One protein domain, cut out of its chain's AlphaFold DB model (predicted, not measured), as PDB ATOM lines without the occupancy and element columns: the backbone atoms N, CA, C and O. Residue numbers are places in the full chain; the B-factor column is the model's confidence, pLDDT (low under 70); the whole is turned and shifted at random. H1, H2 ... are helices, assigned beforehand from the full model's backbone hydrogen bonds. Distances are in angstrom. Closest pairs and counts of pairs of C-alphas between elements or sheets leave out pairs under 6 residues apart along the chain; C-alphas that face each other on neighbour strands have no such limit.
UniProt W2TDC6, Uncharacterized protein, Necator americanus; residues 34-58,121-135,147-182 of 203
ATOM      1  N   ALA A  34       0.169  15.822  32.825       82.19
ATOM      2  CA  ALA A  34       0.477  15.714  34.254       82.19
ATOM      3  C   ALA A  34       0.804  14.266  34.677       82.19
ATOM      4  O   ALA A  34       1.718  14.050  35.471       82.19
ATOM      5  N   VAL A  35       0.133  13.288  34.057       90.75
ATOM      6  CA  VAL A  35       0.327  11.846  34.289       90.75
ATOM      7  C   VAL A  35       1.749  11.393  33.935       90.75
ATOM      8  O   VAL A  35       2.245  10.408  34.475       90.75
ATOM      9  N   TYR A  36       2.442  12.104  33.042       91.94
ATOM     10  CA  TYR A  36       3.830  11.789  32.697       91.94
ATOM     11  C   TYR A  36       4.750  11.888  33.917       91.94
ATOM     12  O   TYR A  36       5.560  10.996  34.149       91.94
ATOM     13  N   PHE A  37       4.600  12.943  34.719       91.38
ATOM     14  CA  PHE A  37       5.456  13.169  35.884       91.38
ATOM     15  C   PHE A  37       5.150  12.189  37.023       91.38
ATOM     16  O   PHE A  37       6.060  11.780  37.735       91.38
ATOM     17  N   GLU A  38       3.899  11.739  37.148       89.88
ATOM     18  CA  GLU A  38       3.529  10.651  38.065       89.88
ATOM     19  C   GLU A  38       4.177   9.326  37.643       89.88
ATOM     20  O   GLU A  38       4.792   8.637  38.453       89.88
ATOM     21  N   ARG A  39       4.114   8.997  36.345       92.94
ATOM     22  CA  ARG A  39       4.796   7.817  35.795       92.94
ATOM     23  C   ARG A  39       6.309   7.900  35.969       92.94
ATOM     24  O   ARG A  39       6.929   6.880  36.245       92.94
ATOM     25  N   LEU A  40       6.888   9.093  35.847       92.25
ATOM     26  CA  LEU A  40       8.307   9.326  36.101       92.25
ATOM     27  C   LEU A  40       8.670   9.038  37.562       92.25
ATOM     28  O   LEU A  40       9.632   8.316  37.803       92.25
ATOM     29  N   ALA A  41       7.896   9.549  38.525       89.81
ATOM     30  CA  ALA A  41       8.112   9.259  39.944       89.81
ATOM     31  C   ALA A  41       8.037   7.750  40.231       89.81
ATOM     32  O   ALA A  41       8.909   7.202  40.902       89.81
ATOM     33  N   ASN A  42       7.040   7.066  39.663       90.69
ATOM     34  CA  ASN A  42       6.877   5.623  39.834       90.69
ATOM     35  C   ASN A  42       8.030   4.829  39.209       90.69
ATOM     36  O   ASN A  42       8.523   3.893  39.829       90.69
ATOM     37  N   ALA A  43       8.488   5.211  38.014       90.56
ATOM     38  CA  ALA A  43       9.618   4.563  37.355       90.56
ATOM     39  C   ALA A  43      10.919   4.739  38.155       90.56
ATOM     40  O   ALA A  43      11.641   3.768  38.359       90.56
ATOM     41  N   LEU A  44      11.183   5.952  38.660       88.25
ATOM     42  CA  LEU A  44      12.327   6.230  39.535       88.25
ATOM     43  C   LEU A  44      12.300   5.352  40.790       88.25
ATOM     44  O   LEU A  44      13.313   4.748  41.135       88.25
ATOM     45  N   ASN A  45      11.129   5.234  41.420       87.25
ATOM     46  CA  ASN A  45      10.961   4.406  42.606       87.25
ATOM     47  C   ASN A  45      11.186   2.918  42.297       87.25
ATOM     48  O   ASN A  45      11.946   2.258  42.993       87.25
ATOM     49  N   GLN A  46      10.600   2.403  41.212       85.19
ATOM     50  CA  GLN A  46      10.778   1.009  40.785       85.19
ATOM     51  C   GLN A  46      12.242   0.678  40.482       85.19
ATOM     52  O   GLN A  46      12.727  -0.377  40.882       85.19
ATOM     53  N   THR A  47      12.962   1.574  39.802       84.38
ATOM     54  CA  THR A  47      14.395   1.388  39.535       84.38
ATOM     55  C   THR A  47      15.210   1.369  40.829       84.38
ATOM     56  O   THR A  47      16.108   0.543  40.960       84.38
ATOM     57  N   ALA A  48      14.888   2.231  41.798       79.25
ATOM     58  CA  ALA A  48      15.549   2.222  43.100       79.25
ATOM     59  C   ALA A  48      15.295   0.910  43.865       79.25
ATOM     60  O   ALA A  48      16.235   0.330  44.403       79.25
ATOM     61  N   THR A  49      14.059   0.400  43.844       77.31
ATOM     62  CA  THR A  49      13.709  -0.899  44.441       77.31
ATOM     63  C   THR A  49      14.466  -2.054  43.783       77.31
ATOM     64  O   THR A  49      15.041  -2.875  44.485       77.31
ATOM     65  N   GLN A  50      14.551  -2.090  42.448       75.81
ATOM     66  CA  GLN A  50      15.301  -3.131  41.729       75.81
ATOM     67  C   GLN A  50      16.801  -3.114  42.047       75.81
ATOM     68  O   GLN A  50      17.414  -4.171  42.178       75.81
ATOM     69  N   LEU A  51      17.398  -1.924  42.177       69.25
ATOM     70  CA  LEU A  51      18.794  -1.768  42.599       69.25
ATOM     71  C   LEU A  51      19.016  -2.326  44.007       69.25
ATOM     72  O   LEU A  51      19.971  -3.063  44.227       69.25
ATOM     73  N   GLN A  52      18.100  -2.031  44.930       69.00
ATOM     74  CA  GLN A  52      18.150  -2.557  46.291       69.00
ATOM     75  C   GLN A  52      18.021  -4.091  46.318       69.00
ATOM     76  O   GLN A  52      18.804  -4.767  46.979       69.00
ATOM     77  N   GLU A  53      17.073  -4.664  45.573       63.75
ATOM     78  CA  GLU A  53      16.848  -6.117  45.508       63.75
ATOM     79  C   GLU A  53      18.011  -6.884  44.855       63.75
ATOM     80  O   GLU A  53      18.369  -7.967  45.322       63.75
ATOM     81  N   HIS A  54      18.635  -6.335  43.806       57.50
ATOM     82  CA  HIS A  54      19.795  -6.954  43.155       57.50
ATOM     83  C   HIS A  54      20.998  -7.075  44.105       57.50
ATOM     84  O   HIS A  54      21.690  -8.096  44.100       57.50
ATOM     85  N   ASP A  55      21.213  -6.076  44.963       53.56
ATOM     86  CA  ASP A  55      22.285  -6.108  45.960       53.56
ATOM     87  C   ASP A  55      22.008  -7.147  47.065       53.56
ATOM     88  O   ASP A  55      22.927  -7.842  47.501       53.56
ATOM     89  N   HIS A  56      20.742  -7.346  47.453       52.50
ATOM     90  CA  HIS A  56      20.351  -8.406  48.391       52.50
ATOM     91  C   HIS A  56      20.519  -9.818  47.796       52.50
ATOM     92  O   HIS A  56      21.036 -10.716  48.463       52.50
ATOM     93  N   LEU A  57      20.148 -10.019  46.527       50.03
ATOM     94  CA  LEU A  57      20.270 -11.312  45.836       50.03
ATOM     95  C   LEU A  57      21.724 -11.686  45.511       50.03
ATOM     96  O   LEU A  57      22.065 -12.870  45.456       50.03
ATOM     97  N   SER A  58      22.601 -10.697  45.317       44.62
ATOM     98  CA  SER A  58      24.041 -10.936  45.167       44.62
ATOM     99  C   SER A  58      24.686 -11.465  46.455       44.62
ATOM    100  O   SER A  58      25.729 -12.114  46.372       44.62
ATOM    101  N   HIS A 121      13.391  23.827  51.603       54.94
ATOM    102  CA  HIS A 121      13.509  22.768  50.599       54.94
ATOM    103  C   HIS A 121      14.926  22.198  50.486       54.94
ATOM    104  O   HIS A 121      15.060  21.001  50.221       54.94
ATOM    105  N   SER A 122      15.962  23.019  50.685       54.78
ATOM    106  CA  SER A 122      17.360  22.573  50.649       54.78
ATOM    107  C   SER A 122      17.694  21.742  51.890       54.78
ATOM    108  O   SER A 122      18.363  20.718  51.777       54.78
ATOM    109  N   GLU A 123      17.129  22.106  53.043       56.41
ATOM    110  CA  GLU A 123      17.239  21.358  54.298       56.41
ATOM    111  C   GLU A 123      16.538  19.997  54.219       56.41
ATOM    112  O   GLU A 123      17.119  18.985  54.601       56.41
ATOM    113  N   CYS A 124      15.318  19.940  53.670       57.34
ATOM    114  CA  CYS A 124      14.573  18.688  53.500       57.34
ATOM    115  C   CYS A 124      15.275  17.729  52.525       57.34
ATOM    116  O   CYS A 124      15.388  16.533  52.794       57.34
ATOM    117  N   LEU A 125      15.807  18.258  51.419       60.84
ATOM    118  CA  LEU A 125      16.648  17.490  50.508       60.84
ATOM    119  C   LEU A 125      17.953  17.050  51.153       60.84
ATOM    120  O   LEU A 125      18.353  15.913  50.954       60.84
ATOM    121  N   GLY A 126      18.615  17.926  51.908       61.19
ATOM    122  CA  GLY A 126      19.831  17.599  52.643       61.19
ATOM    123  C   GLY A 126      19.589  16.490  53.662       61.19
ATOM    124  O   GLY A 126      20.400  15.578  53.771       61.19
ATOM    125  N   GLN A 127      18.436  16.502  54.335       62.41
ATOM    126  CA  GLN A 127      18.001  15.446  55.248       62.41
ATOM    127  C   GLN A 127      17.713  14.137  54.504       62.41
ATOM    128  O   GLN A 127      18.278  13.110  54.868       62.41
ATOM    129  N   LEU A 128      16.927  14.158  53.423       61.25
ATOM    130  CA  LEU A 128      16.683  12.974  52.584       61.25
ATOM    131  C   LEU A 128      17.980  12.421  51.999       61.25
ATOM    132  O   LEU A 128      18.228  11.224  52.041       61.25
ATOM    133  N   TYR A 129      18.847  13.292  51.506       60.47
ATOM    134  CA  TYR A 129      20.142  12.917  50.972       60.47
ATOM    135  C   TYR A 129      21.084  12.413  52.064       60.47
ATOM    136  O   TYR A 129      21.863  11.519  51.791       60.47
ATOM    137  N   SER A 130      21.004  12.903  53.304       59.12
ATOM    138  CA  SER A 130      21.759  12.350  54.439       59.12
ATOM    139  C   SER A 130      21.231  10.994  54.916       59.12
ATOM    140  O   SER A 130      21.997  10.201  55.451       59.12
ATOM    141  N   LEU A 131      19.939  10.720  54.698       55.03
ATOM    142  CA  LEU A 131      19.324   9.413  54.935       55.03
ATOM    143  C   LEU A 131      19.687   8.417  53.825       55.03
ATOM    144  O   LEU A 131      19.797   7.228  54.095       55.03
ATOM    145  N   ILE A 132      19.875   8.905  52.593       55.81
ATOM    146  CA  ILE A 132      20.162   8.108  51.388       55.81
ATOM    147  C   ILE A 132      21.669   7.951  51.137       55.81
ATOM    148  O   ILE A 132      22.128   6.952  50.592       55.81
ATOM    149  N   ARG A 133      22.486   8.927  51.528       52.72
ATOM    150  CA  ARG A 133      23.940   8.786  51.579       52.72
ATOM    151  C   ARG A 133      24.230   7.857  52.756       52.72
ATOM    152  O   ARG A 133      23.705   8.116  53.835       52.72
ATOM    153  N   PRO A 134      25.050   6.805  52.590       49.53
ATOM    154  CA  PRO A 134      25.353   5.898  53.682       49.53
ATOM    155  C   PRO A 134      25.964   6.713  54.819       49.53
ATOM    156  O   PRO A 134      27.089   7.211  54.726       49.53
ATOM    157  N   ASN A 135      25.176   6.902  55.876       40.47
ATOM    158  CA  ASN A 135      25.681   7.358  57.150       40.47
ATOM    159  C   ASN A 135      26.735   6.320  57.529       40.47
ATOM    160  O   ASN A 135      26.444   5.122  57.521       40.47
ATOM    161  N   PRO A 147      20.074   0.266  55.498       48.78
ATOM    162  CA  PRO A 147      18.705   0.121  55.032       48.78
ATOM    163  C   PRO A 147      18.102   1.516  54.845       48.78
ATOM    164  O   PRO A 147      17.433   2.061  55.721       48.78
ATOM    165  N   ILE A 148      18.347   2.114  53.683       55.59
ATOM    166  CA  ILE A 148      17.534   3.210  53.176       55.59
ATOM    167  C   ILE A 148      16.141   2.613  53.036       55.59
ATOM    168  O   ILE A 148      15.913   1.718  52.222       55.59
ATOM    169  N   THR A 149      15.226   3.037  53.900       61.19
ATOM    170  CA  THR A 149      13.858   2.535  53.880       61.19
ATOM    171  C   THR A 149      13.262   2.811  52.499       61.19
ATOM    172  O   THR A 149      13.476   3.878  51.922       61.19
ATOM    173  N   VAL A 150      12.500   1.865  51.946       60.59
ATOM    174  CA  VAL A 150      11.756   2.032  50.677       60.59
ATOM    175  C   VAL A 150      10.951   3.348  50.663       60.59
ATOM    176  O   VAL A 150      10.757   3.983  49.622       60.59
ATOM    177  N   GLU A 151      10.545   3.813  51.844       64.69
ATOM    178  CA  GLU A 151       9.899   5.104  52.070       64.69
ATOM    179  C   GLU A 151      10.772   6.304  51.661       64.69
ATOM    180  O   GLU A 151      10.272   7.225  51.015       64.69
ATOM    181  N   ALA A 152      12.075   6.299  51.954       75.38
ATOM    182  CA  ALA A 152      12.985   7.383  51.581       75.38
ATOM    183  C   ALA A 152      13.153   7.494  50.055       75.38
ATOM    184  O   ALA A 152      13.135   8.602  49.509       75.38
ATOM    185  N   TRP A 153      13.231   6.359  49.352       77.81
ATOM    186  CA  TRP A 153      13.264   6.324  47.885       77.81
ATOM    187  C   TRP A 153      11.967   6.818  47.258       77.81
ATOM    188  O   TRP A 153      11.997   7.568  46.277       77.81
ATOM    189  N   THR A 154      10.835   6.469  47.866       81.56
ATOM    190  CA  THR A 154       9.516   6.929  47.423       81.56
ATOM    191  C   THR A 154       9.415   8.451  47.531       81.56
ATOM    192  O   THR A 154       9.025   9.126  46.572       81.56
ATOM    193  N   VAL A 155       9.832   9.016  48.669       81.81
ATOM    194  CA  VAL A 155       9.813  10.468  48.900       81.81
ATOM    195  C   VAL A 155      10.774  11.194  47.957       81.81
ATOM    196  O   VAL A 155      10.389  12.200  47.355       81.81
ATOM    197  N   LEU A 156      11.995  10.680  47.763       83.38
ATOM    198  CA  LEU A 156      12.958  11.285  46.842       83.38
ATOM    199  C   LEU A 156      12.445  11.262  45.394       83.38
ATOM    200  O   LEU A 156      12.514  12.275  44.699       83.38
ATOM    201  N   SER A 157      11.889  10.139  44.945       87.00
ATOM    202  CA  SER A 157      11.372   9.988  43.579       87.00
ATOM    203  C   SER A 157      10.235  10.969  43.289       87.00
ATOM    204  O   SER A 157      10.231  11.640  42.253       87.00
ATOM    205  N   ALA A 158       9.302  11.113  44.236       87.12
ATOM    206  CA  ALA A 158       8.230  12.097  44.151       87.12
ATOM    207  C   ALA A 158       8.775  13.534  44.139       87.12
ATOM    208  O   ALA A 158       8.337  14.365  43.339       87.12
ATOM    209  N   TYR A 159       9.758  13.832  44.992       86.75
ATOM    210  CA  TYR A 159      10.389  15.146  45.041       86.75
ATOM    211  C   TYR A 159      11.046  15.518  43.702       86.75
ATOM    212  O   TYR A 159      10.786  16.600  43.172       86.75
ATOM    213  N   LEU A 160      11.858  14.623  43.131       89.31
ATOM    214  CA  LEU A 160      12.561  14.861  41.866       89.31
ATOM    215  C   LEU A 160      11.576  15.134  40.726       89.31
ATOM    216  O   LEU A 160      11.722  16.121  40.001       89.31
ATOM    217  N   ALA A 161      10.535  14.308  40.602       91.25
ATOM    218  CA  ALA A 161       9.496  14.495  39.596       91.25
ATOM    219  C   ALA A 161       8.763  15.836  39.761       91.25
ATOM    220  O   ALA A 161       8.472  16.509  38.769       91.25
ATOM    221  N   ASN A 162       8.517  16.266  41.002       92.69
ATOM    222  CA  ASN A 162       7.878  17.546  41.288       92.69
ATOM    223  C   ASN A 162       8.751  18.749  40.906       92.69
ATOM    224  O   ASN A 162       8.216  19.710  40.356       92.69
ATOM    225  N   GLN A 163      10.071  18.708  41.127       91.19
ATOM    226  CA  GLN A 163      10.955  19.803  40.691       91.19
ATOM    227  C   GLN A 163      10.986  19.935  39.164       91.19
ATOM    228  O   GLN A 163      10.900  21.046  38.639       91.19
ATOM    229  N   ILE A 164      11.021  18.808  38.446       92.06
ATOM    230  CA  ILE A 164      10.973  18.793  36.976       92.06
ATOM    231  C   ILE A 164       9.623  19.333  36.481       92.06
ATOM    232  O   ILE A 164       9.576  20.202  35.610       92.06
ATOM    233  N   LYS A 165       8.510  18.870  37.061       94.00
ATOM    234  CA  LYS A 165       7.165  19.358  36.722       94.00
ATOM    235  C   LYS A 165       7.021  20.858  36.974       94.00
ATOM    236  O   LYS A 165       6.426  21.555  36.155       94.00
ATOM    237  N   TYR A 166       7.561  21.353  38.086       93.62
ATOM    238  CA  TYR A 166       7.529  22.772  38.424       93.62
ATOM    239  C   TYR A 166       8.241  23.615  37.364       93.62
ATOM    240  O   TYR A 166       7.645  24.550  36.838       93.62
ATOM    241  N   GLY A 167       9.472  23.247  36.991       93.31
ATOM    242  CA  GLY A 167      10.208  23.949  35.936       93.31
ATOM    243  C   GLY A 167       9.462  23.964  34.599       93.31
ATOM    244  O   GLY A 167       9.352  25.008  33.960       93.31
ATOM    245  N   TYR A 168       8.863  22.830  34.223       95.06
ATOM    246  CA  TYR A 168       8.031  22.724  33.023       95.06
ATOM    247  C   TYR A 168       6.817  23.669  33.048       95.06
ATOM    248  O   TYR A 168       6.601  24.414  32.092       95.06
ATOM    249  N   GLU A 169       6.012  23.656  34.116       94.94
ATOM    250  CA  GLU A 169       4.806  24.494  34.194       94.94
ATOM    251  C   GLU A 169       5.153  25.988  34.274       94.94
ATOM    252  O   GLU A 169       4.478  26.798  33.636       94.94
ATOM    253  N   MET A 170       6.225  26.357  34.986       95.19
ATOM    254  CA  MET A 170       6.672  27.751  35.088       95.19
ATOM    255  C   MET A 170       7.139  28.307  33.744       95.19
ATOM    256  O   MET A 170       6.674  29.369  33.337       95.19
ATOM    257  N   GLU A 171       7.988  27.584  33.015       94.56
ATOM    258  CA  GLU A 171       8.440  28.008  31.683       94.56
ATOM    259  C   GLU A 171       7.261  28.123  30.707       94.56
ATOM    260  O   GLU A 171       7.163  29.063  29.918       94.56
ATOM    261  N   ARG A 172       6.301  27.198  30.788       91.06
ATOM    262  CA  ARG A 172       5.096  27.227  29.952       91.06
ATOM    263  C   ARG A 172       4.201  28.423  30.270       91.06
ATOM    264  O   ARG A 172       3.635  29.025  29.353       91.06
ATOM    265  N   LEU A 173       4.076  28.771  31.549       93.62
ATOM    266  CA  LEU A 173       3.364  29.962  32.000       93.62
ATOM    267  C   LEU A 173       4.065  31.229  31.506       93.62
ATOM    268  O   LEU A 173       3.411  32.063  30.887       93.62
ATOM    269  N   ILE A 174       5.386  31.331  31.675       93.19
ATOM    270  CA  ILE A 174       6.184  32.463  31.183       93.19
ATOM    271  C   ILE A 174       6.001  32.629  29.675       93.19
ATOM    272  O   ILE A 174       5.670  33.720  29.228       93.19
ATOM    273  N   ARG A 175       6.124  31.556  28.886       89.81
ATOM    274  CA  ARG A 175       5.885  31.604  27.433       89.81
ATOM    275  C   ARG A 175       4.482  32.085  27.092       89.81
ATOM    276  O   ARG A 175       4.324  32.918  26.210       89.81
ATOM    277  N   THR A 176       3.473  31.597  27.811       90.31
ATOM    278  CA  THR A 176       2.080  32.017  27.612       90.31
ATOM    279  C   THR A 176       1.907  33.513  27.889       90.31
ATOM    280  O   THR A 176       1.277  34.210  27.095       90.31
ATOM    281  N   GLU A 177       2.485  34.025  28.978       92.81
ATOM    282  CA  GLU A 177       2.450  35.457  29.300       92.81
ATOM    283  C   GLU A 177       3.255  36.295  28.294       92.81
ATOM    284  O   GLU A 177       2.768  37.320  27.823       92.81
ATOM    285  N   MET A 178       4.436  35.837  27.873       88.44
ATOM    286  CA  MET A 178       5.244  36.512  26.849       88.44
ATOM    287  C   MET A 178       4.515  36.586  25.505       88.44
ATOM    288  O   MET A 178       4.534  37.633  24.861       88.44
ATOM    289  N   SER A 179       3.796  35.531  25.107       87.75
ATOM    290  CA  SER A 179       2.947  35.554  23.911       87.75
ATOM    291  C   SER A 179       1.795  36.554  24.026       87.75
ATOM    292  O   SER A 179       1.517  37.261  23.060       87.75
ATOM    293  N   LYS A 180       1.150  36.685  25.195       89.56
ATOM    294  CA  LYS A 180       0.109  37.715  25.412       89.56
ATOM    295  C   LYS A 180       0.658  39.132  25.258       89.56
ATOM    296  O   LYS A 180      -0.055  40.015  24.788       89.56
ATOM    297  N   LEU A 181       1.913  39.340  25.651       88.75
ATOM    298  CA  LEU A 181       2.615  40.618  25.531       88.75
ATOM    299  C   LEU A 181       3.227  40.847  24.136       88.75
ATOM    300  O   LEU A 181       3.767  41.922  23.888       88.75
ATOM    301  N   GLY A 182       3.150  39.870  23.223       82.31
ATOM    302  CA  GLY A 182       3.771  39.949  21.896       82.31
ATOM    303  C   GLY A 182       5.305  39.912  21.930       82.31
ATOM    304  O   GLY A 182       5.953  40.473  21.050       82.31
TER     305      GLY A 182
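This is residues 34 to 58, 121 to 135 and 147 to 182 of the 203 residues of an uncharacterized protein of Necator americanus (UniProt W2TDC6). Three helices make a loose, flat row: the long H3 is in the middle, H1 is beside its first half on one side, and the short H2 is by its beginning on the other side. H1 and H2 both run opposite ways to H3, and the row is staggered, with residues 170 to 182 sticking out at one end and residues 53 to 58 at the other. These two free stretches make much of the length; the body without them spans 35 by 27 by 12 A. The printed part has 76 residues, in three pieces, with three named helices in the order H1, H2, H3 and no named strand, and its class is all helix. It is only just loose, close to extended, with a radius of gyration of the C-alphas of 16.7 A, and its C-alphas span 59 by 26 by 15 A.

H1 is residues 34 to 58, 37.2 A from first to last C-alpha, and it begins with C-alpha 34 at (0.477, 15.714, 34.254). H2 is residues 121 to 132, 16.1 A long, with C-alpha 121 at (13.509, 22.768, 50.599). H3, the longest helix, is residues 150 to 180, 45.2 A long, and it ends with C-alpha 180 at (0.109, 37.715, 25.412).

H1 touches H3, and their closest C-alphas are those of Ala 41 and Ser 157, 4.9 A apart. Their lines stand at a shallow tilt of 27 degrees, and they run opposite ways. H2 touches H3 with residues 128 to 132 alone, and H3 touches H2 with residues 152 to 156 alone. The closest C-alphas of H2 and H3 are those of Leu 128 and Ala 152, 6.8 A apart. H2 and H3 stand at a shallow tilt of 31 degrees and run opposite ways. H1 and H2 are apart. In H2 and H3 every O i to N i+4 pair is within hydrogen-bond range; in H1 20 of 21 are.

The two C-alphas farthest apart are those of Ser 58 and Gly 182, 59.5 A. The outline is a rod, but only just. Residues 59 to 120 are cut out, and C-alphas 58 and 121 are 35.7 A apart across that cut, which falls in the link from H1 to H2. Residues 136 to 146 are cut out of the link from H2 to H3, with C-alphas 135 and 147 10.3 A apart. The mean pLDDT of the printed part is 76.8; 28 residues are under 70, namely 51 to 58, 121 to 135 and 147 to 151.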